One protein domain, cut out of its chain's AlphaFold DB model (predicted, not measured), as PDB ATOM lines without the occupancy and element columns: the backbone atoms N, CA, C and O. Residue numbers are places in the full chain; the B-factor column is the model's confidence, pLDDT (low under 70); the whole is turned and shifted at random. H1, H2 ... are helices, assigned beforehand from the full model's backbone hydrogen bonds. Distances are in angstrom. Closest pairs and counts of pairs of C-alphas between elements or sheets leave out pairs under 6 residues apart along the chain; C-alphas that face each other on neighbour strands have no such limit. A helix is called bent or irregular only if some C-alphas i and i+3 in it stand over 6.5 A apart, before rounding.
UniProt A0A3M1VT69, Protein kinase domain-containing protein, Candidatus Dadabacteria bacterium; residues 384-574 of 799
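This is residues 384 to 574 of the 799 residues of the protein "Protein kinase domain-containing protein" of Candidatus Dadabacteria bacterium (UniProt A0A3M1VT69). An elongated stack of helices makes two lobes that meet at H5, which lies in the middle. H1 to H4 make one lobe, with H1 at the far end; H7 to H11 make the other, where H8 and H11 run side by side, and H6 lies to one side near H5 and H9. The printed part has 191 residues with eleven named helices, H1 to H11 in order, and no named strand; the class is all helix. It is compact, with a radius of gyration of the C-alphas of 17.2 A, and spans 56 by 33 by 29 A.

H1, residues 390 to 403, is 18.3 A long and begins at C-alpha 390 (142.930, 212.689, 184.520). H2 holds residues 406 to 417, 16.1 A, H3 427 to 433, and H4 444 to 454, 15.4 A. H5, residues 473 to 482, begins at C-alpha 473 (124.359, 214.843, 208.265). H6 is 486 to 493, H7 498 to 503, H8 508 to 517, H9 526 to 536, 15.3 A, and H10 542 to 549. H11, residues 555 to 571, is the longest at 25.1 A and ends at C-alpha 571 (133.874, 199.392, 215.448). It is irregular, with C-alphas 564 and 567 7.0 A apart, and has a kink of 35 degrees near residue 565.

H1 touches H2 with residues 396 to 401 alone, closest at the C-alphas of Ala 400 and Ala 409, 4.7 A. H2 and H3 touch about perpendicular, at 78 degrees, closest at C-alphas 416 and 427, 5.3 A. H3 and H4 form a helical hairpin, closest at C-alphas 429 and 454, 6.4 A. H5 and H9 are the hubs, touching four helices each; they touch each other about perpendicular, at 88 degrees, with C-alphas 481 and 533 closest at 4.3 A. H5 also touches H3, C-alphas 429 and 478 being closest at 5.8 A, and H7, C-alphas 473 and 501 at 5.6 A. H8, H9 and H11 form a bundle, three helices roughly aligned; H8 and H11 run opposite ways at a shallow tilt of 7 degrees, closest at C-alphas 511 and 564, 4.9 A. H10 touches H9, closest at C-alphas 527 and 548, 4.5 A. Every O i to N i+4 pair is within hydrogen-bond range in H2, H3, H4, H5, H8, H9 and H10; H1 has 9 of 10, H6 2 of 4, H11 11 of 13, and H7 0 of 2, with 2 of its 3 O i to N i+3 pairs.

The C-alphas of Met 384 and Gly 554 are the two farthest apart, at 55.8 A. The printed part has no cut. The link from H4 to H5, residues 455 to 472, is long. The mean pLDDT of the printed part is 92.3; residues 462 to 463, 484 and 486 are under 70.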
ATOM      1  N   MET A 384     136.688 205.944 179.035       96.94
ATOM      2  CA  MET A 384     137.266 207.220 179.470       96.94
ATOM      3  C   MET A 384     137.553 207.229 180.973       96.94
ATOM      4  O   MET A 384     138.658 207.596 181.382       96.94
ATOM      5  N   TRP A 385     136.596 206.785 181.791       97.31
ATOM      6  CA  TRP A 385     136.738 206.733 183.246       97.31
ATOM      7  C   TRP A 385     137.774 205.696 183.691       97.31
ATOM      8  O   TRP A 385     138.690 205.991 184.465       97.31
ATOM      9  N   THR A 386     137.686 204.480 183.149       96.81
ATOM     10  CA  THR A 386     138.557 203.366 183.544       96.81
ATOM     11  C   THR A 386     140.006 203.557 183.095       96.81
ATOM     12  O   THR A 386     140.896 202.978 183.720       96.81
ATOM     13  N   SER A 387     140.271 204.439 182.118       96.56
ATOM     14  CA  SER A 387     141.618 204.765 181.617       96.56
ATOM     15  C   SER A 387     142.599 205.293 182.673       96.56
ATOM     16  O   SER A 387     143.807 205.283 182.437       96.56
ATOM     17  N   ARG A 388     142.100 205.803 183.814       96.88
ATOM     18  CA  ARG A 388     142.882 206.489 184.867       96.88
ATOM     19  C   ARG A 388     143.646 207.734 184.390       96.88
ATOM     20  O   ARG A 388     144.477 208.257 185.131       96.88
ATOM     21  N   ARG A 389     143.378 208.228 183.175       97.00
ATOM     22  CA  ARG A 389     143.968 209.466 182.650       97.00
ATOM     23  C   ARG A 389     143.139 210.657 183.141       97.00
ATOM     24  O   ARG A 389     141.980 210.759 182.736       97.00
ATOM     25  N   PRO A 390     143.701 211.585 183.944       97.25
ATOM     26  CA  PRO A 390     142.930 212.689 184.520       97.25
ATOM     27  C   PRO A 390     142.177 213.533 183.486       97.25
ATOM     28  O   PRO A 390     141.056 213.945 183.748       97.25
ATOM     29  N   SER A 391     142.731 213.732 182.284       96.25
ATOM     30  CA  SER A 391     142.073 214.480 181.203       96.25
ATOM     31  C   SER A 391     140.807 213.807 180.658       96.25
ATOM     32  O   SER A 391     139.843 214.499 180.345       96.25
ATOM     33  N   LEU A 392     140.786 212.473 180.559       96.44
ATOM     34  CA  LEU A 392     139.609 211.714 180.119       96.44
ATOM     35  C   LEU A 392     138.595 211.568 181.254       96.44
ATOM     36  O   LEU A 392     137.398 211.744 181.046       96.44
ATOM     37  N   MET A 393     139.076 211.318 182.473       98.00
ATOM     38  CA  MET A 393     138.232 211.271 183.665       98.00
ATOM     39  C   MET A 393     137.546 212.614 183.932       98.00
ATOM     40  O   MET A 393     136.382 212.632 184.319       98.00
ATOM     41  N   LYS A 394     138.242 213.731 183.685       97.38
ATOM     42  CA  LYS A 394     137.689 215.083 183.785       97.38
ATOM     43  C   LYS A 394     136.458 215.256 182.897       97.38
ATOM     44  O   LYS A 394     135.464 215.774 183.381       97.38
ATOM     45  N   GLN A 395     136.481 214.765 181.657       96.50
ATOM     46  CA  GLN A 395     135.320 214.857 180.761       96.50
ATOM     47  C   GLN A 395     134.114 214.085 181.318       96.50
ATOM     48  O   GLN A 395     132.999 214.595 181.322       96.50
ATOM     49  N   VAL A 396     134.324 212.881 181.866       97.56
ATOM     50  CA  VAL A 396     133.246 212.114 182.524       97.56
ATOM     51  C   VAL A 396     132.734 212.843 183.774       97.56
ATOM     52  O   VAL A 396     131.528 212.895 184.008       97.56
ATOM     53  N   ALA A 397     133.634 213.451 184.552       97.31
ATOM     54  CA  ALA A 397     133.287 214.245 185.727       97.31
ATOM     55  C   ALA A 397     132.487 215.515 185.373       97.31
ATOM     56  O   ALA A 397     131.523 215.835 186.065       97.31
ATOM     57  N   GLU A 398     132.840 216.215 184.291       96.12
ATOM     58  CA  GLU A 398     132.104 217.383 183.786       96.12
ATOM     59  C   GLU A 398     130.696 216.992 183.338       96.12
ATOM     60  O   GLU A 398     129.732 217.637 183.748       96.12
ATOM     61  N   ARG A 399     130.544 215.876 182.615       96.44
ATOM     62  CA  ARG A 399     129.217 215.352 182.258       96.44
ATOM     63  C   ARG A 399     128.370 215.033 183.485       96.44
ATOM     64  O   ARG A 399     127.216 215.442 183.569       96.44
ATOM     65  N   ALA A 400     128.950 214.354 184.471       96.56
ATOM     66  CA  ALA A 400     128.237 213.998 185.693       96.56
ATOM     67  C   ALA A 400     127.805 215.234 186.508       96.56
ATOM     68  O   ALA A 400     126.683 215.290 187.008       96.56
ATOM     69  N   VAL A 401     128.682 216.233 186.658       94.50
ATOM     70  CA  VAL A 401     128.478 217.352 187.595       94.50
ATOM     71  C   VAL A 401     127.862 218.593 186.944       94.50
ATOM     72  O   VAL A 401     126.998 219.237 187.551       94.50
ATOM     73  N   VAL A 402     128.329 218.956 185.748       92.81
ATOM     74  CA  VAL A 402     127.940 220.177 185.026       92.81
ATOM     75  C   VAL A 402     126.725 219.907 184.146       92.81
ATOM     76  O   VAL A 402     125.739 220.633 184.256       92.81
ATOM     77  N   GLU A 403     126.766 218.849 183.332       94.62
ATOM     78  CA  GLU A 403     125.660 218.490 182.425       94.62
ATOM     79  C   GLU A 403     124.533 217.727 183.143       94.62
ATOM     80  O   GLU A 403     123.399 217.716 182.670       94.62
ATOM     81  N   GLY A 404     124.815 217.122 184.303       94.62
ATOM     82  CA  GLY A 404     123.840 216.331 185.059       94.62
ATOM     83  C   GLY A 404     123.559 214.949 184.454       94.62
ATOM     84  O   GLY A 404     122.475 214.402 184.660       94.62
ATOM     85  N   ASP A 405     124.511 214.380 183.707       96.50
ATOM     86  CA  ASP A 405     124.387 213.049 183.109       96.50
ATOM     87  C   ASP A 405     124.380 211.952 184.191       96.50
ATOM     88  O   ASP A 405     125.403 211.621 184.802       96.50
ATOM     89  N   GLN A 406     123.207 211.344 184.391       96.38
ATOM     90  CA  GLN A 406     122.979 210.279 185.370       96.38
ATOM     91  C   GLN A 406     123.805 209.017 185.094       96.38
ATOM     92  O   GLN A 406     124.218 208.336 186.033       96.38
ATOM     93  N   LYS A 407     124.091 208.689 183.826       95.88
ATOM     94  CA  LYS A 407     124.909 207.514 183.490       95.88
ATOM     95  C   LYS A 407     126.360 207.741 183.890       95.88
ATOM     96  O   LYS A 407     126.971 206.846 184.471       95.88
ATOM     97  N   ALA A 408     126.892 208.935 183.626       96.94
ATOM     98  CA  ALA A 408     128.234 209.318 184.062       96.94
ATOM     99  C   ALA A 408     128.339 209.339 185.598       96.94
ATOM    100  O   ALA A 408     129.287 208.789 186.156       96.94
ATOM    101  N   ALA A 409     127.337 209.897 186.286       97.81
ATOM    102  CA  ALA A 409     127.264 209.896 187.748       97.81
ATOM    103  C   ALA A 409     127.277 208.473 188.334       97.81
ATOM    104  O   ALA A 409     128.106 208.166 189.193       97.81
ATOM    105  N   MET A 410     126.410 207.584 187.836       97.50
ATOM    106  CA  MET A 410     126.335 206.196 188.302       97.50
ATOM    107  C   MET A 410     127.602 205.401 187.995       97.50
ATOM    108  O   MET A 410     128.013 204.592 188.822       97.50
ATOM    109  N   LEU A 411     128.256 205.647 186.855       97.75
ATOM    110  CA  LEU A 411     129.546 205.036 186.527       97.75
ATOM    111  C   LEU A 411     130.604 205.366 187.592       97.75
ATOM    112  O   LEU A 411     131.264 204.462 188.097       97.75
ATOM    113  N   ILE A 412     130.726 206.641 187.972       98.19
ATOM    114  CA  ILE A 412     131.680 207.107 188.990       98.19
ATOM    115  C   ILE A 412     131.351 206.516 190.370       98.19
ATOM    116  O   ILE A 412     132.249 206.055 191.078       98.19
ATOM    117  N   ILE A 413     130.069 206.521 190.755       97.88
ATOM    118  CA  ILE A 413     129.612 205.993 192.050       97.88
ATOM    119  C   ILE A 413     129.880 204.489 192.139       97.88
ATOM    120  O   ILE A 413     130.503 204.036 193.099       97.88
ATOM    121  N   ASN A 414     129.468 203.725 191.125       97.62
ATOM    122  CA  ASN A 414     129.643 202.274 191.088       97.62
ATOM    123  C   ASN A 414     131.121 201.881 191.096       97.62
ATOM    124  O   ASN A 414     131.496 200.942 191.790       97.62
ATOM    125  N   ASP A 415     131.968 202.620 190.379       98.06
ATOM    126  CA  ASP A 415     133.413 202.396 190.368       98.06
ATOM    127  C   ASP A 415     134.037 202.594 191.763       98.06
ATOM    128  O   ASP A 415     134.783 201.741 192.246       98.06
ATOM    129  N   ALA A 416     133.664 203.663 192.475       97.25
ATOM    130  CA  ALA A 416     134.133 203.891 193.843       97.25
ATOM    131  C   ALA A 416     133.614 202.824 194.828       97.25
ATOM    132  O   ALA A 416     134.384 202.334 195.668       97.25
ATOM    133  N   LEU A 417     132.331 202.445 194.724       96.69
ATOM    134  CA  LEU A 417     131.699 201.386 195.525       96.69
ATOM    135  C   LEU A 417     132.311 200.005 195.258       96.69
ATOM    136  O   LEU A 417     132.411 199.202 196.185       96.69
ATOM    137  N   ALA A 418     132.808 199.758 194.042       96.62
ATOM    138  CA  ALA A 418     133.568 198.559 193.692       96.62
ATOM    139  C   ALA A 418     134.966 198.505 194.342       96.62
ATOM    140  O   ALA A 418     135.661 197.499 194.230       96.62
ATOM    141  N   GLY A 419     135.378 199.555 195.060       95.62
ATOM    142  CA  GLY A 419     136.651 199.596 195.779       95.62
ATOM    143  C   GLY A 419     137.771 200.315 195.026       95.62
ATOM    144  O   GLY A 419     138.850 200.503 195.595       95.62
ATOM    145  N   GLU A 420     137.525 200.781 193.798       97.00
ATOM    146  CA  GLU A 420     138.538 201.470 193.001       97.00
ATOM    147  C   GLU A 420     138.915 202.819 193.623       97.00
ATOM    148  O   GLU A 420     138.093 203.531 194.202       97.00
ATOM    149  N   ASN A 421     140.200 203.167 193.527       95.88
ATOM    150  CA  ASN A 421     140.726 204.462 193.953       95.88
ATOM    151  C   ASN A 421     141.275 205.178 192.727       95.88
ATOM    152  O   ASN A 421     142.365 204.862 192.240       95.88
ATOM    153  N   ARG A 422     140.495 206.124 192.205       96.75
ATOM    154  CA  ARG A 422     140.855 206.859 190.993       96.75
ATOM    155  C   ARG A 422     141.714 208.091 191.333       96.75
ATOM    156  O   ARG A 422     141.471 208.734 192.358       96.75
ATOM    157  N   PRO A 423     142.726 208.441 190.511       96.12
ATOM    158  CA  PRO A 423     143.557 209.622 190.751       96.12
ATOM    159  C   PRO A 423     142.716 210.899 190.839       96.12
ATOM    160  O   PRO A 423     141.839 211.102 190.010       96.12
ATOM    161  N   GLN A 424     143.012 211.767 191.814       94.94
ATOM    162  CA  GLN A 424     142.319 213.053 192.025       94.94
ATOM    163  C   GLN A 424     140.816 212.940 192.358       94.94
ATOM    164  O   GLN A 424     140.111 213.947 192.360       94.94
ATOM    165  N   VAL A 425     140.335 211.737 192.686       95.56
ATOM    166  CA  VAL A 425     138.960 211.481 193.125       95.56
ATOM    167  C   VAL A 425     138.972 211.069 194.590       95.56
ATOM    168  O   VAL A 425     139.644 210.101 194.961       95.56
ATOM    169  N   ALA A 426     138.184 211.740 195.428       94.50
ATOM    170  CA  ALA A 426     137.992 211.347 196.824       94.50
ATOM    171  C   ALA A 426     137.071 210.112 196.922       94.50
ATOM    172  O   ALA A 426     135.945 210.180 197.405       94.50
ATOM    173  N   SER A 427     137.555 208.964 196.445       95.38
ATOM    174  CA  SER A 427     136.767 207.727 196.305       95.38
ATOM    175  C   SER A 427     136.230 207.226 197.656       95.38
ATOM    176  O   SER A 427     135.106 206.736 197.736       95.38
ATOM    177  N   ASP A 428     136.982 207.430 198.745       93.06
ATOM    178  CA  ASP A 428     136.525 207.150 200.114       93.06
ATOM    179  C   ASP A 428     135.300 207.985 200.513       93.06
ATOM    180  O   ASP A 428     134.404 207.472 201.185       93.06
ATOM    181  N   PHE A 429     135.231 209.253 200.088       94.62
ATOM    182  CA  PHE A 429     134.080 210.116 200.363       94.62
ATOM    183  C   PHE A 429     132.831 209.615 199.648       94.62
ATOM    184  O   PHE A 429     131.776 209.546 200.269       94.62
ATOM    185  N   ILE A 430     132.962 209.198 198.383       96.56
ATOM    186  CA  ILE A 430     131.852 208.621 197.615       96.56
ATOM    187  C   ILE A 430     131.348 207.353 198.310       96.56
ATOM    188  O   ILE A 430     130.163 207.260 198.620       96.56
ATOM    189  N   ARG A 431     132.246 206.414 198.633       95.50
ATOM    190  CA  ARG A 431     131.879 205.173 199.336       95.50
ATOM    191  C   ARG A 431     131.125 205.429 200.634       95.50
ATOM    192  O   ARG A 431     130.163 204.738 200.935       95.50
ATOM    193  N   PHE A 432     131.577 206.411 201.408       93.94
ATOM    194  CA  PHE A 432     130.930 206.774 202.658       93.94
ATOM    195  C   PHE A 432     129.583 207.464 202.443       93.94
ATOM    196  O   PHE A 432     128.609 207.157 203.123       93.94
ATOM    197  N   ALA A 433     129.511 208.414 201.512       95.56
ATOM    198  CA  ALA A 433     128.288 209.146 201.230       95.56
ATOM    199  C   ALA A 433     127.162 208.195 200.807       95.56
ATOM    200  O   ALA A 433     126.069 208.284 201.357       95.56
ATOM    201  N   PHE A 434     127.462 207.236 199.932       97.00
ATOM    202  CA  PHE A 434     126.526 206.220 199.445       97.00
ATOM    203  C   PHE A 434     126.522 204.939 200.305       97.00
ATOM    204  O   PHE A 434     126.326 203.839 199.797       97.00
ATOM    205  N   ASP A 435     126.743 205.054 201.619       95.25
ATOM    206  CA  ASP A 435     126.580 203.921 202.534       95.25
ATOM    207  C   ASP A 435     125.090 203.515 202.614       95.25
ATOM    208  O   ASP A 435     124.234 204.376 202.869       95.25
ATOM    209  N   PRO A 436     124.750 202.216 202.478       96.31
ATOM    210  CA  PRO A 436     123.363 201.746 202.464       96.31
ATOM    211  C   PRO A 436     122.529 202.151 203.685       96.31
ATOM    212  O   PRO A 436     121.302 202.173 203.621       96.31
ATOM    213  N   ARG A 437     123.171 202.475 204.816       95.31
ATOM    214  CA  ARG A 437     122.479 202.879 206.046       95.31
ATOM    215  C   ARG A 437     121.762 204.228 205.932       95.31
ATOM    216  O   ARG A 437     120.852 204.474 206.720       95.31
ATOM    217  N   TRP A 438     122.170 205.099 205.009       96.31
ATOM    218  CA  TRP A 438     121.547 206.415 204.804       96.31
ATOM    219  C   TRP A 438     121.431 206.837 203.340       96.31
ATOM    220  O   TRP A 438     120.851 207.882 203.075       96.31
ATOM    221  N   GLU A 439     121.928 206.054 202.380       96.75
ATOM    222  CA  GLU A 439     121.841 206.395 200.956       96.75
ATOM    223  C   GLU A 439     120.405 206.743 200.519       96.75
ATOM    224  O   GLU A 439     120.190 207.710 199.786       96.75
ATOM    225  N   ALA A 440     119.415 205.981 200.994       96.81
ATOM    226  CA  ALA A 440     118.004 206.201 200.673       96.81
ATOM    227  C   ALA A 440     117.454 207.547 201.190       96.81
ATOM    228  O   ALA A 440     116.383 207.971 200.772       96.81
ATOM    229  N   GLN A 441     118.174 208.209 202.098       97.31
ATOM    230  CA  GLN A 441     117.814 209.503 202.683       97.31
ATOM    231  C   GLN A 441     118.478 210.677 201.947       97.31
ATOM    232  O   GLN A 441     118.187 211.829 202.262       97.31
ATOM    233  N   LEU A 442     119.379 210.411 200.992       97.25
ATOM    234  CA  LEU A 442     120.051 211.458 200.224       97.25
ATOM    235  C   LEU A 442     119.128 212.019 199.142       97.25
ATOM    236  O   LEU A 442     118.659 211.282 198.273       97.25
ATOM    237  N   SER A 443     118.946 213.340 199.154       96.69
ATOM    238  CA  SER A 443     118.284 214.070 198.068       96.69
ATOM    239  C   SER A 443     119.113 214.051 196.773       96.69
ATOM    240  O   SER A 443     120.314 213.775 196.789       96.69
ATOM    241  N   GLU A 444     118.511 214.388 195.630       94.81
ATOM    242  CA  GLU A 444     119.270 214.559 194.377       94.81
ATOM    243  C   GLU A 444     120.358 215.637 194.509       94.81
ATOM    244  O   GLU A 444     121.484 215.458 194.042       94.81
ATOM    245  N   ASP A 445     120.051 216.717 195.230       94.44
ATOM    246  CA  ASP A 445     120.991 217.795 195.533       94.44
ATOM    247  C   ASP A 445     122.166 217.324 196.398       94.44
ATOM    248  O   ASP A 445     123.304 217.747 196.183       94.44
ATOM    249  N   ASP A 446     121.920 216.436 197.364       96.62
ATOM    250  CA  ASP A 446     122.960 215.781 198.160       96.62
ATOM    251  C   ASP A 446     123.852 214.890 197.283       96.62
ATOM    252  O   ASP A 446     125.078 214.960 197.373       96.62
ATOM    253  N   ARG A 447     123.266 214.095 196.379       96.62
ATOM    254  CA  ARG A 447     124.023 213.237 195.446       96.62
ATOM    255  C   ARG A 447     124.903 214.065 194.509       96.62
ATOM    256  O   ARG A 447     126.081 213.752 194.327       96.62
ATOM    257  N   LYS A 448     124.368 215.164 193.970       94.50
ATOM    258  CA  LYS A 448     125.129 216.115 193.149       94.50
ATOM    259  C   LYS A 448     126.258 216.767 193.947       94.50
ATOM    260  O   LYS A 448     127.380 216.868 193.449       94.50
ATOM    261  N   PHE A 449     125.991 217.156 195.194       94.69
ATOM    262  CA  PHE A 449     126.997 217.707 196.101       94.69
ATOM    263  C   PHE A 449     128.146 216.724 196.359       94.69
ATOM    264  O   PHE A 449     129.311 217.123 196.341       94.69
ATOM    265  N   VAL A 450     127.845 215.434 196.549       95.75
ATOM    266  CA  VAL A 450     128.877 214.404 196.749       95.75
ATOM    267  C   VAL A 450     129.837 214.358 195.571       95.75
ATOM    268  O   VAL A 450     131.049 214.408 195.773       95.75
ATOM    269  N   LEU A 451     129.307 214.310 194.347       96.12
ATOM    270  CA  LEU A 451     130.120 214.284 193.133       96.12
ATOM    271  C   LEU A 451     130.937 215.568 192.969       96.12
ATOM    272  O   LEU A 451     132.115 215.496 192.638       96.12
ATOM    273  N   GLN A 452     130.355 216.731 193.273       93.88
ATOM    274  CA  GLN A 452     131.076 218.007 193.251       93.88
ATOM    275  C   GLN A 452     132.296 217.990 194.176       93.88
ATOM    276  O   GLN A 452     133.406 218.290 193.744       93.88
ATOM    277  N   VAL A 453     132.117 217.608 195.441       92.19
ATOM    278  CA  VAL A 453     133.226 217.580 196.404       92.19
ATOM    279  C   VAL A 453     134.233 216.484 196.052       92.19
ATOM    280  O   VAL A 453     135.439 216.725 196.089       92.19
ATOM    281  N   ALA A 454     133.764 215.292 195.675       94.75
ATOM    282  CA  ALA A 454     134.641 214.161 195.397       94.75
ATOM    283  C   ALA A 454     135.512 214.350 194.149       94.75
ATOM    284  O   ALA A 454     136.610 213.793 194.088       94.75
ATOM    285  N   LEU A 455     135.025 215.110 193.164       95.31
ATOM    286  CA  LEU A 455     135.672 215.316 191.867       95.31
ATOM    287  C   LEU A 455     136.380 216.671 191.760       95.31
ATOM    288  O   LEU A 455     136.923 216.982 190.704       95.31
ATOM    289  N   ALA A 456     136.435 217.461 192.837       92.62
ATOM    290  CA  ALA A 456     137.058 218.788 192.845       92.62
ATOM    291  C   ALA A 456     138.543 218.790 192.421       92.62
ATOM    292  O   ALA A 456     139.061 219.822 192.009       92.62
ATOM    293  N   GLY A 457     139.234 217.644 192.500       92.75
ATOM    294  CA  GLY A 457     140.590 217.495 191.969       92.75
ATOM    295  C   GLY A 457     140.661 217.421 190.437       92.75
ATOM    296  O   GLY A 457     141.673 217.813 189.868       92.75
ATOM    297  N   LEU A 458     139.598 216.952 189.774       95.38
ATOM    298  CA  LEU A 458     139.509 216.822 188.315       95.38
ATOM    299  C   LEU A 458     138.868 218.042 187.649       95.38
ATOM    300  O   LEU A 458     139.254 218.416 186.540       95.38
ATOM    301  N   ILE A 459     137.862 218.634 188.297       94.81
ATOM    302  CA  ILE A 459     137.064 219.726 187.737       94.81
ATOM    303  C   ILE A 459     137.252 221.014 188.536       94.81
ATOM    304  O   ILE A 459     137.118 221.039 189.757       94.81
ATOM    305  N   SER A 460     137.522 222.112 187.828       84.88
ATOM    306  CA  SER A 460     137.589 223.449 188.416       84.88
ATOM    307  C   SER A 460     136.178 223.944 188.701       84.88
ATOM    308  O   SER A 460     135.571 224.644 187.893       84.88
ATOM    309  N   ILE A 461     135.628 223.570 189.848       73.94
ATOM    310  CA  ILE A 461     134.327 224.084 190.260       73.94
ATOM    311  C   ILE A 461     134.550 225.521 190.738       73.94
ATOM    312  O   ILE A 461     135.256 225.751 191.717       73.94
ATOM    313  N   HIS A 462     133.965 226.507 190.055       64.12
ATOM    314  CA  HIS A 462     133.804 227.854 190.610       64.12
ATOM    315  C   HIS A 462     132.801 227.751 191.763       64.12
ATOM    316  O   HIS A 462     131.593 227.913 191.588       64.12
ATOM    317  N   THR A 463     133.284 227.329 192.931       57.53
ATOM    318  CA  THR A 463     132.422 226.943 194.041       57.53
ATOM    319  C   THR A 463     131.746 228.179 194.612       57.53
ATOM    320  O   THR A 463     132.368 228.973 195.320       57.53
ATOM    321  N   LYS A 464     130.434 228.299 194.379       70.62
ATOM    322  CA  LYS A 464     129.560 228.946 195.361       70.62
ATOM    323  C   LYS A 464     129.867 228.335 196.742       70.62
ATOM    324  O   LYS A 464     130.148 227.134 196.803       70.62
ATOM    325  N   PRO A 465     129.834 229.120 197.831       75.44
ATOM    326  CA  PRO A 465     130.108 228.608 199.169       75.44
ATOM    327  C   PRO A 465     129.260 227.360 199.444       75.44
ATOM    328  O   PRO A 465     128.054 227.352 199.185       75.44
ATOM    329  N   LEU A 466     129.910 226.296 199.923       79.69
ATOM    330  CA  LEU A 466     129.257 225.035 200.258       79.69
ATOM    331  C   LEU A 466     128.264 225.313 201.397       79.69
ATOM    332  O   LEU A 466     128.651 225.497 202.550       79.69
ATOM    333  N   LYS A 467     126.969 225.366 201.077       88.38
ATOM    334  CA  LYS A 467     125.902 225.422 202.083       88.38
ATOM    335  C   LYS A 467     125.791 224.055 202.756       88.38
ATOM    336  O   LYS A 467     124.998 223.221 202.327       88.38
ATOM    337  N   LEU A 468     126.657 223.795 203.737       91.00
ATOM    338  CA  LEU A 468     126.695 222.533 204.488       91.00
ATOM    339  C   LEU A 468     125.502 222.389 205.439       91.00
ATOM    340  O   LEU A 468     125.083 221.272 205.728       91.00
ATOM    341  N   GLU A 469     124.940 223.505 205.899       91.62
ATOM    342  CA  GLU A 469     123.828 223.544 206.853       91.62
ATOM    343  C   GLU A 469     122.541 222.887 206.353       91.62
ATOM    344  O   GLU A 469     121.805 222.340 207.170       91.62
ATOM    345  N   ASP A 470     122.335 222.835 205.037       92.69
ATOM    346  CA  ASP A 470     121.163 222.209 204.415       92.69
ATOM    347  C   ASP A 470     121.399 220.731 204.060       92.69
ATOM    348  O   ASP A 470     120.462 220.006 203.734       92.69
ATOM    349  N   ARG A 471     122.648 220.248 204.127       96.00
ATOM    350  CA  ARG A 471     123.010 218.901 203.655       96.00
ATOM    351  C   ARG A 471     122.644 217.817 204.648       96.00
ATOM    352  O   ARG A 471     122.539 218.067 205.858       96.00
ATOM    353  N   HIS A 472     122.501 216.596 204.140       97.50
ATOM    354  CA  HIS A 472     122.334 215.413 204.974       97.50
ATOM    355  C   HIS A 472     123.522 215.258 205.959       97.50
ATOM    356  O   HIS A 472     124.678 215.425 205.549       97.50
ATOM    357  N   PRO A 473     123.301 214.905 207.245       97.00
ATOM    358  CA  PRO A 473     124.359 214.843 208.265       97.00
ATOM    359  C   PRO A 473     125.563 213.967 207.899       97.00
ATOM    360  O   PRO A 473     126.701 214.303 208.226       97.00
ATOM    361  N   ALA A 474     125.335 212.868 207.175       96.38
ATOM    362  CA  ALA A 474     126.418 211.996 206.721       96.38
ATOM    363  C   ALA A 474     127.358 212.719 205.746       96.38
ATOM    364  O   ALA A 474     128.567 212.531 205.797       96.38
ATOM    365  N   LEU A 475     126.839 213.606 204.897       95.75
ATOM    366  CA  LEU A 475     127.682 214.340 203.959       95.75
ATOM    367  C   LEU A 475     128.572 215.344 204.680       95.75
ATOM    368  O   LEU A 475     129.756 215.432 204.376       95.75
ATOM    369  N   ILE A 476     128.036 216.025 205.695       95.12
ATOM    370  CA  ILE A 476     128.807 216.928 206.559       95.12
ATOM    371  C   ILE A 476     129.963 216.165 207.219       95.12
ATOM    372  O   ILE A 476     131.106 216.626 207.213       95.12
ATOM    373  N   LEU A 477     129.677 214.969 207.740       93.81
ATOM    374  CA  LEU A 477     130.671 214.102 208.366       93.81
ATOM    375  C   LEU A 477     131.741 213.626 207.372       93.81
ATOM    376  O   LEU A 477     132.929 213.647 207.691       93.81
ATOM    377  N   GLY A 478     131.332 213.221 206.168       93.12
ATOM    378  CA  GLY A 478     132.254 212.762 205.135       93.12
ATOM    379  C   GLY A 478     133.159 213.883 204.620       93.12
ATOM    380  O   GLY A 478     134.366 213.678 204.535       93.12
ATOM    381  N   VAL A 479     132.613 215.085 204.394       92.44
ATOM    382  CA  VAL A 479     133.379 216.284 204.004       92.44
ATOM    383  C   VAL A 479     134.473 216.572 205.031       92.44
ATOM    384  O   VAL A 479     135.632 216.759 204.661       92.44
ATOM    385  N   LEU A 480     134.119 216.541 206.321       90.06
ATOM    386  CA  LEU A 480     135.057 216.707 207.433       90.06
ATOM    387  C   LEU A 480     136.130 215.617 207.500       90.06
ATOM    388  O   LEU A 480     137.266 215.894 207.875       90.06
ATOM    389  N   GLY A 481     135.769 214.381 207.164       87.19
ATOM    390  CA  GLY A 481     136.692 213.252 207.152       87.19
ATOM    391  C   GLY A 481     137.703 213.289 206.004       87.19
ATOM    392  O   GLY A 481     138.802 212.748 206.153       87.19
ATOM    393  N   THR A 482     137.351 213.919 204.876       85.12
ATOM    394  CA  THR A 482     138.177 213.918 203.658       85.12
ATOM    395  C   THR A 482     138.939 215.194 203.368       85.12
ATOM    396  O   THR A 482     140.036 215.120 202.817       85.12
ATOM    397  N   LEU A 483     138.381 216.362 203.680       80.75
ATOM    398  CA  LEU A 483     139.018 217.619 203.312       80.75
ATOM    399  C   LEU A 483     140.002 218.055 204.403       80.75
ATOM    400  O   LEU A 483     139.625 218.297 205.546       80.75
ATOM    401  N   ASN A 484     141.275 218.188 204.028       69.94
ATOM    402  CA  ASN A 484     142.339 218.606 204.946       69.94
ATOM    403  C   ASN A 484     142.346 220.126 205.225       69.94
ATOM    404  O   ASN A 484     143.023 220.562 206.158       69.94
ATOM    405  N   ASP A 485     141.612 220.942 204.453       74.62
ATOM    406  CA  ASP A 485     141.545 222.396 204.668       74.62
ATOM    407  C   ASP A 485     140.569 222.750 205.796       74.62
ATOM    408  O   ASP A 485     139.394 223.082 205.617       74.62
ATOM    409  N   THR A 486     141.092 222.648 207.011       68.62
ATOM    410  CA  THR A 486     140.328 222.860 208.236       68.62
ATOM    411  C   THR A 486     139.859 224.302 208.434       68.62
ATOM    412  O   THR A 486     138.909 224.502 209.195       68.62
ATOM    413  N   ALA A 487     140.473 225.302 207.789       76.62
ATOM    414  CA  ALA A 487     140.173 226.714 208.033       76.62
ATOM    415  C   ALA A 487     138.937 227.176 207.256       76.62
ATOM    416  O   ALA A 487     138.012 227.741 207.850       76.62
ATOM    417  N   LEU A 488     138.882 226.875 205.953       76.56
ATOM    418  CA  LEU A 488     137.742 227.228 205.105       76.56
ATOM    419  C   LEU A 488     136.457 226.559 205.613       76.56
ATOM    420  O   LEU A 488     135.427 227.211 205.792       76.56
ATOM    421  N   ILE A 489     136.555 225.270 205.939       81.38
ATOM    422  CA  ILE A 489     135.426 224.451 206.387       81.38
ATOM    423  C   ILE A 489     134.945 224.885 207.775       81.38
ATOM    424  O   ILE A 489     133.741 224.916 208.027       81.38
ATOM    425  N   ALA A 490     135.852 225.278 208.677       82.88
ATOM    426  CA  ALA A 490     135.468 225.710 210.021       82.88
ATOM    427  C   ALA A 490     134.489 226.890 210.009       82.88
ATOM    428  O   ALA A 490     133.616 226.945 210.869       82.88
ATOM    429  N   SER A 491     134.611 227.815 209.050       86.25
ATOM    430  CA  SER A 491     133.704 228.965 208.947       86.25
ATOM    431  C   SER A 491     132.261 228.544 208.645       86.25
ATOM    432  O   SER A 491     131.339 229.001 209.318       86.25
ATOM    433  N   GLN A 492     132.076 227.605 207.714       89.06
ATOM    434  CA  GLN A 492     130.769 227.082 207.304       89.06
ATOM    435  C   GLN A 492     130.146 226.167 208.361       89.06
ATOM    436  O   GLN A 492     128.930 226.068 208.460       89.06
ATOM    437  N   LEU A 493     130.963 225.506 209.182       91.38
ATOM    438  CA  LEU A 493     130.469 224.601 210.220       91.38
ATOM    439  C   LEU A 493     129.976 225.302 211.484       91.38
ATOM    440  O   LEU A 493     129.354 224.650 212.322       91.38
ATOM    441  N   ARG A 494     130.231 226.607 211.646       92.81
ATOM    442  CA  ARG A 494     129.751 227.354 212.820       92.81
ATOM    443  C   ARG A 494     128.226 227.356 212.913       92.81
ATOM    444  O   ARG A 494     127.713 227.349 214.026       92.81
ATOM    445  N   SER A 495     127.521 227.327 211.777       92.75
ATOM    446  CA  SER A 495     126.055 227.261 211.736       92.75
ATOM    447  C   SER A 495     125.495 225.841 211.863       92.75
ATOM    448  O   SER A 495     124.287 225.685 212.006       92.75
ATOM    449  N   VAL A 496     126.336 224.797 211.858       96.06
ATOM    450  CA  VAL A 496     125.888 223.399 211.920       96.06
ATOM    451  C   VAL A 496     125.929 222.889 213.368       96.06
ATOM    452  O   VAL A 496     127.014 222.577 213.876       96.06
ATOM    453  N   PRO A 497     124.778 222.746 214.053       97.00
ATOM    454  CA  PRO A 497     124.759 222.260 215.425       97.00
ATOM    455  C   PRO A 497     125.028 220.751 215.478       97.00
ATOM    456  O   PRO A 497     124.594 219.991 214.607       97.00
ATOM    457  N   ILE A 498     125.689 220.291 216.545       96.81
ATOM    458  CA  ILE A 498     125.994 218.863 216.752       96.81
ATOM    459  C   ILE A 498     124.725 218.015 216.825       96.81
ATOM    460  O   ILE A 498     124.754 216.854 216.425       96.81
ATOM    461  N   SER A 499     123.596 218.586 217.262       97.19
ATOM    462  CA  SER A 499     122.298 217.901 217.303       97.19
ATOM    463  C   SER A 499     121.891 217.281 215.963       97.19
ATOM    464  O   SER A 499     121.236 216.243 215.972       97.19
ATOM    465  N   ARG A 500     122.322 217.837 214.819       96.56
ATOM    466  CA  ARG A 500     122.046 217.238 213.501       96.56
ATOM    467  C   ARG A 500     122.735 215.889 213.305       96.56
ATOM    468  O   ARG A 500     122.228 215.066 212.558       96.56
ATOM    469  N   MET A 501     123.862 215.639 213.971       97.31
ATOM    470  CA  MET A 501     124.587 214.369 213.851       97.31
ATOM    471  C   MET A 501     123.908 213.223 214.608       97.31
ATOM    472  O   MET A 501     124.212 212.063 214.344       97.31
ATOM    473  N   LEU A 502     122.986 213.517 215.533       96.75
ATOM    474  CA  LEU A 502     122.341 212.508 216.382       96.75
ATOM    475  C   LEU A 502     121.418 211.569 215.593       96.75
ATOM    476  O   LEU A 502     121.166 210.462 216.059       96.75
ATOM    477  N   SER A 503     120.936 211.980 214.414       95.81
ATOM    478  CA  SER A 503     120.111 211.129 213.545       95.81
ATOM    479  C   SER A 503     120.911 210.042 212.822       95.81
ATOM    480  O   SER A 503     120.319 209.130 212.247       95.81
ATOM    481  N   LEU A 504     122.247 210.115 212.840       96.00
ATOM    482  CA  LEU A 504     123.087 209.113 212.198       96.00
ATOM    483  C   LEU A 504     123.040 207.776 212.956       96.00
ATOM    484  O   LEU A 504     123.031 207.751 214.189       96.00
ATOM    485  N   PRO A 505     123.095 206.637 212.245       95.06
ATOM    486  CA  PRO A 505     123.107 205.323 212.876       95.06
ATOM    487  C   PRO A 505     124.393 205.088 213.683       95.06
ATOM    488  O   PRO A 505     125.393 205.799 213.552       95.06
ATOM    489  N   ALA A 506     124.397 204.041 214.510       92.06
ATOM    490  CA  ALA A 506     125.591 203.637 215.244       92.06
ATOM    491  C   ALA A 506     126.762 203.276 214.291       92.06
ATOM    492  O   ALA A 506     126.544 202.681 213.228       92.06
ATOM    493  N   PRO A 507     128.019 203.593 214.665       92.56
ATOM    494  CA  PRO A 507     128.435 204.244 215.915       92.56
ATOM    495  C   PRO A 507     128.378 205.787 215.894       92.56
ATOM    496  O   PRO A 507     128.673 206.400 216.914       92.56
ATOM    497  N   TYR A 508     128.010 206.422 214.775       94.31
ATOM    498  CA  TYR A 508     128.176 207.867 214.568       94.31
ATOM    499  C   TYR A 508     127.293 208.713 215.494       94.31
ATOM    500  O   TYR A 508     127.820 209.445 216.332       94.31
ATOM    501  N   GLY A 509     125.965 208.593 215.386       95.62
ATOM    502  CA  GLY A 509     125.030 209.407 216.170       95.62
ATOM    503  C   GLY A 509     125.248 209.298 217.683       95.62
ATOM    504  O   GLY A 509     125.391 210.334 218.335       95.62
ATOM    505  N   PRO A 510     125.387 208.082 218.253       95.75
ATOM    506  CA  PRO A 510     125.694 207.905 219.672       95.75
ATOM    507  C   PRO A 510     126.985 208.600 220.130       95.75
ATOM    508  O   PRO A 510     126.998 209.214 221.195       95.75
ATOM    509  N   SER A 511     128.063 208.559 219.338       95.50
ATOM    510  CA  SER A 511     129.307 209.264 219.680       95.50
ATOM    511  C   SER A 511     129.119 210.787 219.698       95.50
ATOM    512  O   SER A 511     129.598 211.444 220.620       95.50
ATOM    513  N   PHE A 512     128.367 211.359 218.753       96.56
ATOM    514  CA  PHE A 512     128.054 212.795 218.768       96.56
ATOM    515  C   PHE A 512     127.079 213.189 219.884       96.56
ATOM    516  O   PHE A 512     127.210 214.279 220.439       96.56
ATOM    517  N   ALA A 513     126.156 212.309 220.279       96.81
ATOM    518  CA  ALA A 513     125.303 212.527 221.447       96.81
ATOM    519  C   ALA A 513     126.136 212.640 222.736       96.81
ATOM    520  O   ALA A 513     125.942 213.567 223.525       96.81
ATOM    521  N   LEU A 514     127.116 211.745 222.918       94.81
ATOM    522  CA  LEU A 514     128.060 211.804 224.039       94.81
ATOM    523  C   LEU A 514     128.935 213.063 223.982       94.81
ATOM    524  O   LEU A 514     129.223 213.659 225.018       94.81
ATOM    525  N   LEU A 515     129.338 213.488 222.781       95.25
ATOM    526  CA  LEU A 515     130.142 214.695 222.608       95.25
ATOM    527  C   LEU A 515     129.335 215.958 222.946       95.25
ATOM    528  O   LEU A 515     129.849 216.851 223.618       95.25
ATOM    529  N   LYS A 516     128.048 215.992 222.578       96.12
ATOM    530  CA  LYS A 516     127.112 217.042 223.000       96.12
ATOM    531  C   LYS A 516     126.966 217.088 224.520       96.12
ATOM    532  O   LYS A 516     127.087 218.150 225.116       96.12
ATOM    533  N   ALA A 517     126.795 215.934 225.169       94.69
ATOM    534  CA  ALA A 517     126.741 215.836 226.634       94.69
ATOM    535  C   ALA A 517     128.059 216.258 227.325       94.69
ATOM    536  O   ALA A 517     128.081 216.556 228.524       94.69
ATOM    537  N   ALA A 518     129.169 216.304 226.582       91.62
ATOM    538  CA  ALA A 518     130.441 216.854 227.036       91.62
ATOM    539  C   ALA A 518     130.561 218.383 226.848       91.62
ATOM    540  O   ALA A 518     131.602 218.936 227.199       91.62
ATOM    541  N   GLY A 519     129.514 219.058 226.357       93.25
ATOM    542  CA  GLY A 519     129.439 220.516 226.212       93.25
ATOM    543  C   GLY A 519     129.857 221.050 224.841       93.25
ATOM    544  O   GLY A 519     130.138 222.239 224.712       93.25
ATOM    545  N   VAL A 520     129.949 220.194 223.820       94.62
ATOM    546  CA  VAL A 520     130.265 220.636 222.455       94.62
ATOM    547  C   VAL A 520     128.966 220.905 221.694       94.62
ATOM    548  O   VAL A 520     128.142 220.006 221.537       94.62
ATOM    549  N   GLU A 521     128.794 222.130 221.192       95.81
ATOM    550  CA  GLU A 521     127.514 222.577 220.612       95.81
ATOM    551  C   GLU A 521     127.447 222.517 219.077       95.81
ATOM    552  O   GLU A 521     126.381 222.285 218.506       95.81
ATOM    553  N   ASN A 522     128.570 222.703 218.377       95.88
ATOM    554  CA  ASN A 522     128.600 222.802 216.913       95.88
ATOM    555  C   ASN A 522     129.766 222.032 216.279       95.88
ATOM    556  O   ASN A 522     130.751 221.688 216.935       95.88
ATOM    557  N   MET A 523     129.644 221.775 214.975       95.25
ATOM    558  CA  MET A 523     130.613 220.988 214.208       95.25
ATOM    559  C   MET A 523     131.929 221.726 213.919       95.25
ATOM    560  O   MET A 523     132.883 221.090 213.474       95.25
ATOM    561  N   ALA A 524     132.022 223.037 214.174       93.44
ATOM    562  CA  ALA A 524     133.276 223.781 214.028       93.44
ATOM    563  C   ALA A 524     134.252 223.539 215.193       93.44
ATOM    564  O   ALA A 524     135.451 223.802 215.049       93.44
ATOM    565  N   ALA A 525     133.767 223.024 216.328       93.00
ATOM    566  CA  ALA A 525     134.608 222.696 217.472       93.00
ATOM    567  C   ALA A 525     135.714 221.689 217.086       93.00
ATOM    568  O   ALA A 525     135.428 220.711 216.383       93.00
ATOM    569  N   PRO A 526     136.972 221.886 217.527       92.31
ATOM    570  CA  PRO A 526     138.076 220.971 217.231       92.31
ATOM    571  C   PRO A 526     137.742 219.510 217.542       92.31
ATOM    572  O   PRO A 526     137.967 218.645 216.705       92.31
ATOM    573  N   GLU A 527     137.102 219.248 218.680       93.75
ATOM    574  CA  GLU A 527     136.700 217.909 219.104       93.75
ATOM    575  C   GLU A 527     135.731 217.235 218.132       93.75
ATOM    576  O   GLU A 527     135.878 216.051 217.834       93.75
ATOM    577  N   ALA A 528     134.746 217.978 217.625       94.81
ATOM    578  CA  ALA A 528     133.756 217.451 216.690       94.81
ATOM    579  C   ALA A 528     134.396 217.102 215.344       94.81
ATOM    580  O   ALA A 528     134.119 216.046 214.773       94.81
ATOM    581  N   ARG A 529     135.309 217.960 214.874       93.31
ATOM    582  CA  ARG A 529     136.067 217.739 213.636       93.31
ATOM    583  C   ARG A 529     137.016 216.555 213.766       93.31
ATOM    584  O   ARG A 529     137.015 215.680 212.909       93.31
ATOM    585  N   SER A 530     137.774 216.472 214.855       93.50
ATOM    586  CA  SER A 530     138.658 215.334 215.093       93.50
ATOM    587  C   SER A 530     137.866 214.037 215.252       93.50
ATOM    588  O   SER A 530     138.254 213.030 214.674       93.50
ATOM    589  N   LEU A 531     136.713 214.043 215.935       95.06
ATOM    590  CA  LEU A 531     135.842 212.865 216.006       95.06
ATOM    591  C   LEU A 531     135.364 212.421 214.615       95.06
ATOM    592  O   LEU A 531     135.381 211.228 214.321       95.06
ATOM    593  N   ALA A 532     134.980 213.369 213.755       93.69
ATOM    594  CA  ALA A 532     134.612 213.086 212.370       93.69
ATOM    595  C   ALA A 532     135.753 212.412 211.597       93.69
ATOM    596  O   ALA A 532     135.551 211.373 210.967       93.69
ATOM    597  N   ILE A 533     136.966 212.951 211.724       92.06
ATOM    598  CA  ILE A 533     138.176 212.390 211.121       92.06
ATOM    599  C   ILE A 533     138.437 210.970 211.643       92.06
ATOM    600  O   ILE A 533     138.664 210.063 210.843       92.06
ATOM    601  N   LEU A 534     138.325 210.735 212.955       92.81
ATOM    602  CA  LEU A 534     138.526 209.415 213.569       92.81
ATOM    603  C   LEU A 534     137.488 208.378 213.090       92.81
ATOM    604  O   LEU A 534     137.789 207.204 212.837       92.81
ATOM    605  N   LEU A 535     136.238 208.808 212.925       91.19
ATOM    606  CA  LEU A 535     135.158 207.976 212.398       91.19
ATOM    607  C   LEU A 535     135.373 207.627 210.921       91.19
ATOM    608  O   LEU A 535     135.038 206.515 210.505       91.19
ATOM    609  N   PHE A 536     135.984 208.526 210.153       86.06
ATOM    610  CA  PHE A 536     136.107 208.401 208.707       86.06
ATOM    611  C   PHE A 536     137.422 207.752 208.254       86.06
ATOM    612  O   PHE A 536     137.395 206.738 207.557       86.06
ATOM    613  N   LYS A 537     138.580 208.277 208.674       86.94
ATOM    614  CA  LYS A 537     139.885 207.845 208.156       86.94
ATOM    615  C   LYS A 537     140.196 206.391 208.516       86.94
ATOM    616  O   LYS A 537     139.864 205.895 209.597       86.94
ATOM    617  N   LYS A 538     140.848 205.702 207.573       85.06
ATOM    618  CA  LYS A 538     141.354 204.331 207.747       85.06
ATOM    619  C   LYS A 538     142.683 204.303 208.503       85.06
ATOM    620  O   LYS A 538     142.929 203.385 209.269       85.06
ATOM    621  N   LYS A 539     143.538 205.304 208.275       87.06
ATOM    622  CA  LYS A 539     144.788 205.518 209.011       87.06
ATOM    623  C   LYS A 539     144.663 206.825 209.770       87.06
ATOM    624  O   LYS A 539     144.336 207.838 209.159       87.06
ATOM    625  N   ILE A 540     144.901 206.769 211.071       88.25
ATOM    626  CA  ILE A 540     144.742 207.905 211.972       88.25
ATOM    627  C   ILE A 540     146.109 208.325 212.483       88.25
ATOM    628  O   ILE A 540     146.904 207.485 212.910       88.25
ATOM    629  N   ASP A 541     146.364 209.626 212.423       88.06
ATOM    630  CA  ASP A 541     147.566 210.237 212.974       88.06
ATOM    631  C   ASP A 541     147.380 210.483 214.483       88.06
ATOM    632  O   ASP A 541     146.296 210.833 214.957       88.06
ATOM    633  N   LEU A 542     148.460 210.342 215.252       88.00
ATOM    634  CA  LEU A 542     148.502 210.744 216.656       88.00
ATOM    635  C   LEU A 542     148.114 212.217 216.836       88.00
ATOM    636  O   LEU A 542     147.480 212.542 217.838       88.00
ATOM    637  N   MET A 543     148.431 213.088 215.871       88.12
ATOM    638  CA  MET A 543     148.038 214.501 215.920       88.12
ATOM    639  C   MET A 543     146.512 214.684 215.923       88.12
ATOM    640  O   MET A 543     146.000 215.551 216.627       88.12
ATOM    641  N   GLU A 544     145.763 213.862 215.185       90.69
ATOM    642  CA  GLU A 544     144.295 213.946 215.109       90.69
ATOM    643  C   GLU A 544     143.648 213.502 216.428       90.69
ATOM    644  O   GLU A 544     142.693 214.117 216.908       90.69
ATOM    645  N   ILE A 545     144.213 212.464 217.049       93.06
ATOM    646  CA  ILE A 545     143.816 212.011 218.386       93.06
ATOM    647  C   ILE A 545     144.132 213.094 219.422       93.06
ATOM    648  O   ILE A 545     143.318 213.371 220.305       93.06
ATOM    649  N   ASP A 546     145.297 213.732 219.315       90.25
ATOM    650  CA  ASP A 546     145.693 214.797 220.229       90.25
ATOM    651  C   ASP A 546     144.768 216.020 220.106       90.25
ATOM    652  O   ASP A 546     144.283 216.542 221.110       90.25
ATOM    653  N   GLN A 547     144.399 216.408 218.886       90.88
ATOM    654  CA  GLN A 547     143.411 217.465 218.656       90.88
ATOM    655  C   GLN A 547     142.040 217.130 219.260       90.88
ATOM    656  O   GLN A 547     141.420 218.005 219.865       90.88
ATOM    657  N   PHE A 548     141.595 215.869 219.184       94.75
ATOM    658  CA  PHE A 548     140.343 215.437 219.814       94.75
ATOM    659  C   PHE A 548     140.365 215.627 221.337       94.75
ATOM    660  O   PHE A 548     139.411 216.127 221.942       94.75
ATOM    661  N   PHE A 549     141.464 215.256 221.994       91.75
ATOM    662  CA  PHE A 549     141.576 215.458 223.435       91.75
ATOM    663  C   PHE A 549     141.815 216.930 223.811       91.75
ATOM    664  O   PHE A 549     141.401 217.337 224.899       91.75
ATOM    665  N   GLY A 550     142.352 217.748 222.901       88.88
ATOM    666  CA  GLY A 550     142.526 219.194 223.067       88.88
ATOM    667  C   GLY A 550     143.582 219.547 224.117       88.88
ATOM    668  O   GLY A 550     144.449 218.733 224.432       88.88
ATOM    669  N   ALA A 551     143.525 220.749 224.690       85.00
ATOM    670  CA  ALA A 551     144.414 221.140 225.788       85.00
ATOM    671  C   ALA A 551     144.256 220.210 227.018       85.00
ATOM    672  O   ALA A 551     143.262 219.485 227.122       85.00
ATOM    673  N   PRO A 552     145.217 220.194 227.964       70.56
ATOM    674  CA  PRO A 552     145.072 219.459 229.215       70.56
ATOM    675  C   PRO A 552     143.794 219.897 229.933       70.56
ATOM    676  O   PRO A 552     143.674 221.030 230.390       70.56
ATOM    677  N   THR A 553     142.826 218.996 230.000       76.12
ATOM    678  CA  THR A 553     141.549 219.206 230.678       76.12
ATOM    679  C   THR A 553     141.535 218.432 231.992       76.12
ATOM    680  O   THR A 553     142.340 217.520 232.211       76.12
ATOM    681  N   GLY A 554     140.631 218.799 232.903       84.94
ATOM    682  CA  GLY A 554     140.432 218.048 234.140       84.94
ATOM    683  C   GLY A 554     140.092 216.579 233.860       84.94
ATOM    684  O   GLY A 554     139.493 216.244 232.837       84.94
ATOM    685  N   ARG A 555     140.437 215.693 234.801       85.06
ATOM    686  CA  ARG A 555     140.256 214.232 234.688       85.06
ATOM    687  C   ARG A 555     138.855 213.829 234.198       85.06
ATOM    688  O   ARG A 555     138.734 212.962 233.337       85.06
ATOM    689  N   ASN A 556     137.813 214.495 234.699       88.19
ATOM    690  CA  ASN A 556     136.417 214.216 234.347       88.19
ATOM    691  C   ASN A 556     136.098 214.511 232.874       88.19
ATOM    692  O   ASN A 556     135.395 213.732 232.234       88.19
ATOM    693  N   GLN A 557     136.631 215.598 232.308       88.19
ATOM    694  CA  GLN A 557     136.420 215.915 230.892       88.19
ATOM    695  C   GLN A 557     137.119 214.899 229.991       88.19
ATOM    696  O   GLN A 557     136.529 214.448 229.010       88.19
ATOM    697  N   LEU A 558     138.332 214.468 230.349       87.94
ATOM    698  CA  LEU A 558     139.013 213.444 229.565       87.94
ATOM    699  C   LEU A 558     138.269 212.103 229.600       87.94
ATOM    700  O   LEU A 558     138.167 211.437 228.572       87.94
ATOM    701  N   PHE A 559     137.692 211.721 230.743       89.56
ATOM    702  CA  PHE A 559     136.838 210.534 230.813       89.56
ATOM    703  C   PHE A 559     135.599 210.651 229.927       89.56
ATOM    704  O   PHE A 559     135.304 209.709 229.193       89.56
ATOM    705  N   LYS A 560     134.925 211.809 229.903       91.12
ATOM    706  CA  LYS A 560     133.819 212.052 228.961       91.12
ATOM    707  C   LYS A 560     134.274 211.883 227.507       91.12
ATOM    708  O   LYS A 560     133.615 211.186 226.743       91.12
ATOM    709  N   LYS A 561     135.439 212.429 227.140       93.19
ATOM    710  CA  LYS A 561     136.019 212.269 225.793       93.19
ATOM    711  C   LYS A 561     136.392 210.814 225.470       93.19
ATOM    712  O   LYS A 561     136.164 210.357 224.355       93.19
ATOM    713  N   LEU A 562     136.904 210.049 226.433       93.31
ATOM    714  CA  LEU A 562     137.150 208.611 226.260       93.31
ATOM    715  C   LEU A 562     135.853 207.829 226.013       93.31
ATOM    716  O   LEU A 562     135.821 206.965 225.137       93.31
ATOM    717  N   LEU A 563     134.775 208.160 226.729       92.50
ATOM    718  CA  LEU A 563     133.462 207.545 226.518       92.50
ATOM    719  C   LEU A 563     132.917 207.830 225.112       92.50
ATOM    720  O   LEU A 563     132.372 206.921 224.489       92.50
ATOM    721  N   VAL A 564     133.131 209.036 224.573       95.06
ATOM    722  CA  VAL A 564     132.774 209.392 223.184       95.06
ATOM    723  C   VAL A 564     133.444 208.465 222.162       95.06
ATOM    724  O   VAL A 564     132.816 208.088 221.168       95.06
ATOM    725  N   LEU A 565     134.698 208.066 222.404       95.06
ATOM    726  CA  LEU A 565     135.453 207.182 221.509       95.06
ATOM    727  C   LEU A 565     135.095 205.702 221.659       95.06
ATOM    728  O   LEU A 565     135.425 204.915 220.774       95.06
ATOM    729  N   LYS A 566     134.411 205.293 222.732       93.44
ATOM    730  CA  LYS A 566     134.118 203.876 222.988       93.44
ATOM    731  C   LYS A 566     133.338 203.194 221.846       93.44
ATOM    732  O   LYS A 566     133.789 202.137 221.404       93.44
ATOM    733  N   PRO A 567     132.244 203.767 221.297       92.81
ATOM    734  CA  PRO A 567     131.558 203.185 220.137       92.81
ATOM    735  C   PRO A 567     132.445 203.127 218.883       92.81
ATOM    736  O   PRO A 567     132.340 202.192 218.091       92.81
ATOM    737  N   VAL A 568     133.338 204.109 218.718       93.44
ATOM    738  CA  VAL A 568     134.273 204.186 217.587       93.44
ATOM    739  C   VAL A 568     135.300 203.062 217.662       93.44
ATOM    740  O   VAL A 568     135.469 202.326 216.696       93.44
ATOM    741  N   ILE A 569     135.924 202.878 218.827       94.69
ATOM    742  CA  ILE A 569     136.914 201.824 219.076       94.69
ATOM    743  C   ILE A 569     136.270 200.439 218.971       94.69
ATOM    744  O   ILE A 569     136.868 199.534 218.402       94.69
ATOM    745  N   ALA A 570     135.029 200.268 219.436       91.75
ATOM    746  CA  ALA A 570     134.312 199.004 219.271       91.75
ATOM    747  C   ALA A 570     134.120 198.623 217.790       91.75
ATOM    748  O   ALA A 570     134.130 197.441 217.451       91.75
ATOM    749  N   LYS A 571     133.967 199.613 216.898       91.38
ATOM    750  CA  LYS A 571     133.874 199.392 215.448       91.38
ATOM    751  C   LYS A 571     135.245 199.300 214.762       91.38
ATOM    752  O   LYS A 571     135.346 198.615 213.746       91.38
ATOM    753  N   LYS A 572     136.263 199.978 215.301       93.25
ATOM    754  CA  LYS A 572     137.650 200.036 214.810       93.25
ATOM    755  C   LYS A 572     138.647 199.735 215.950       93.25
ATOM    756  O   LYS A 572     139.222 200.665 216.528       93.25
ATOM    757  N   PRO A 573     138.837 198.454 216.328       93.62
ATOM    758  CA  PRO A 573     139.669 198.086 217.482       93.62
ATOM    759  C   PRO A 573     141.145 198.483 217.343       93.62
ATOM    760  O   PRO A 573     141.831 198.701 218.342       93.62
ATOM    761  N   ASP A 574     141.624 198.630 216.108       94.19
ATOM    762  CA  ASP A 574     142.962 199.105 215.754       94.19
ATOM    763  C   ASP A 574     143.250 200.535 216.246       94.19
ATOM    764  O   ASP A 574     144.412 200.891 216.429       94.19
TER     765      ASP A 574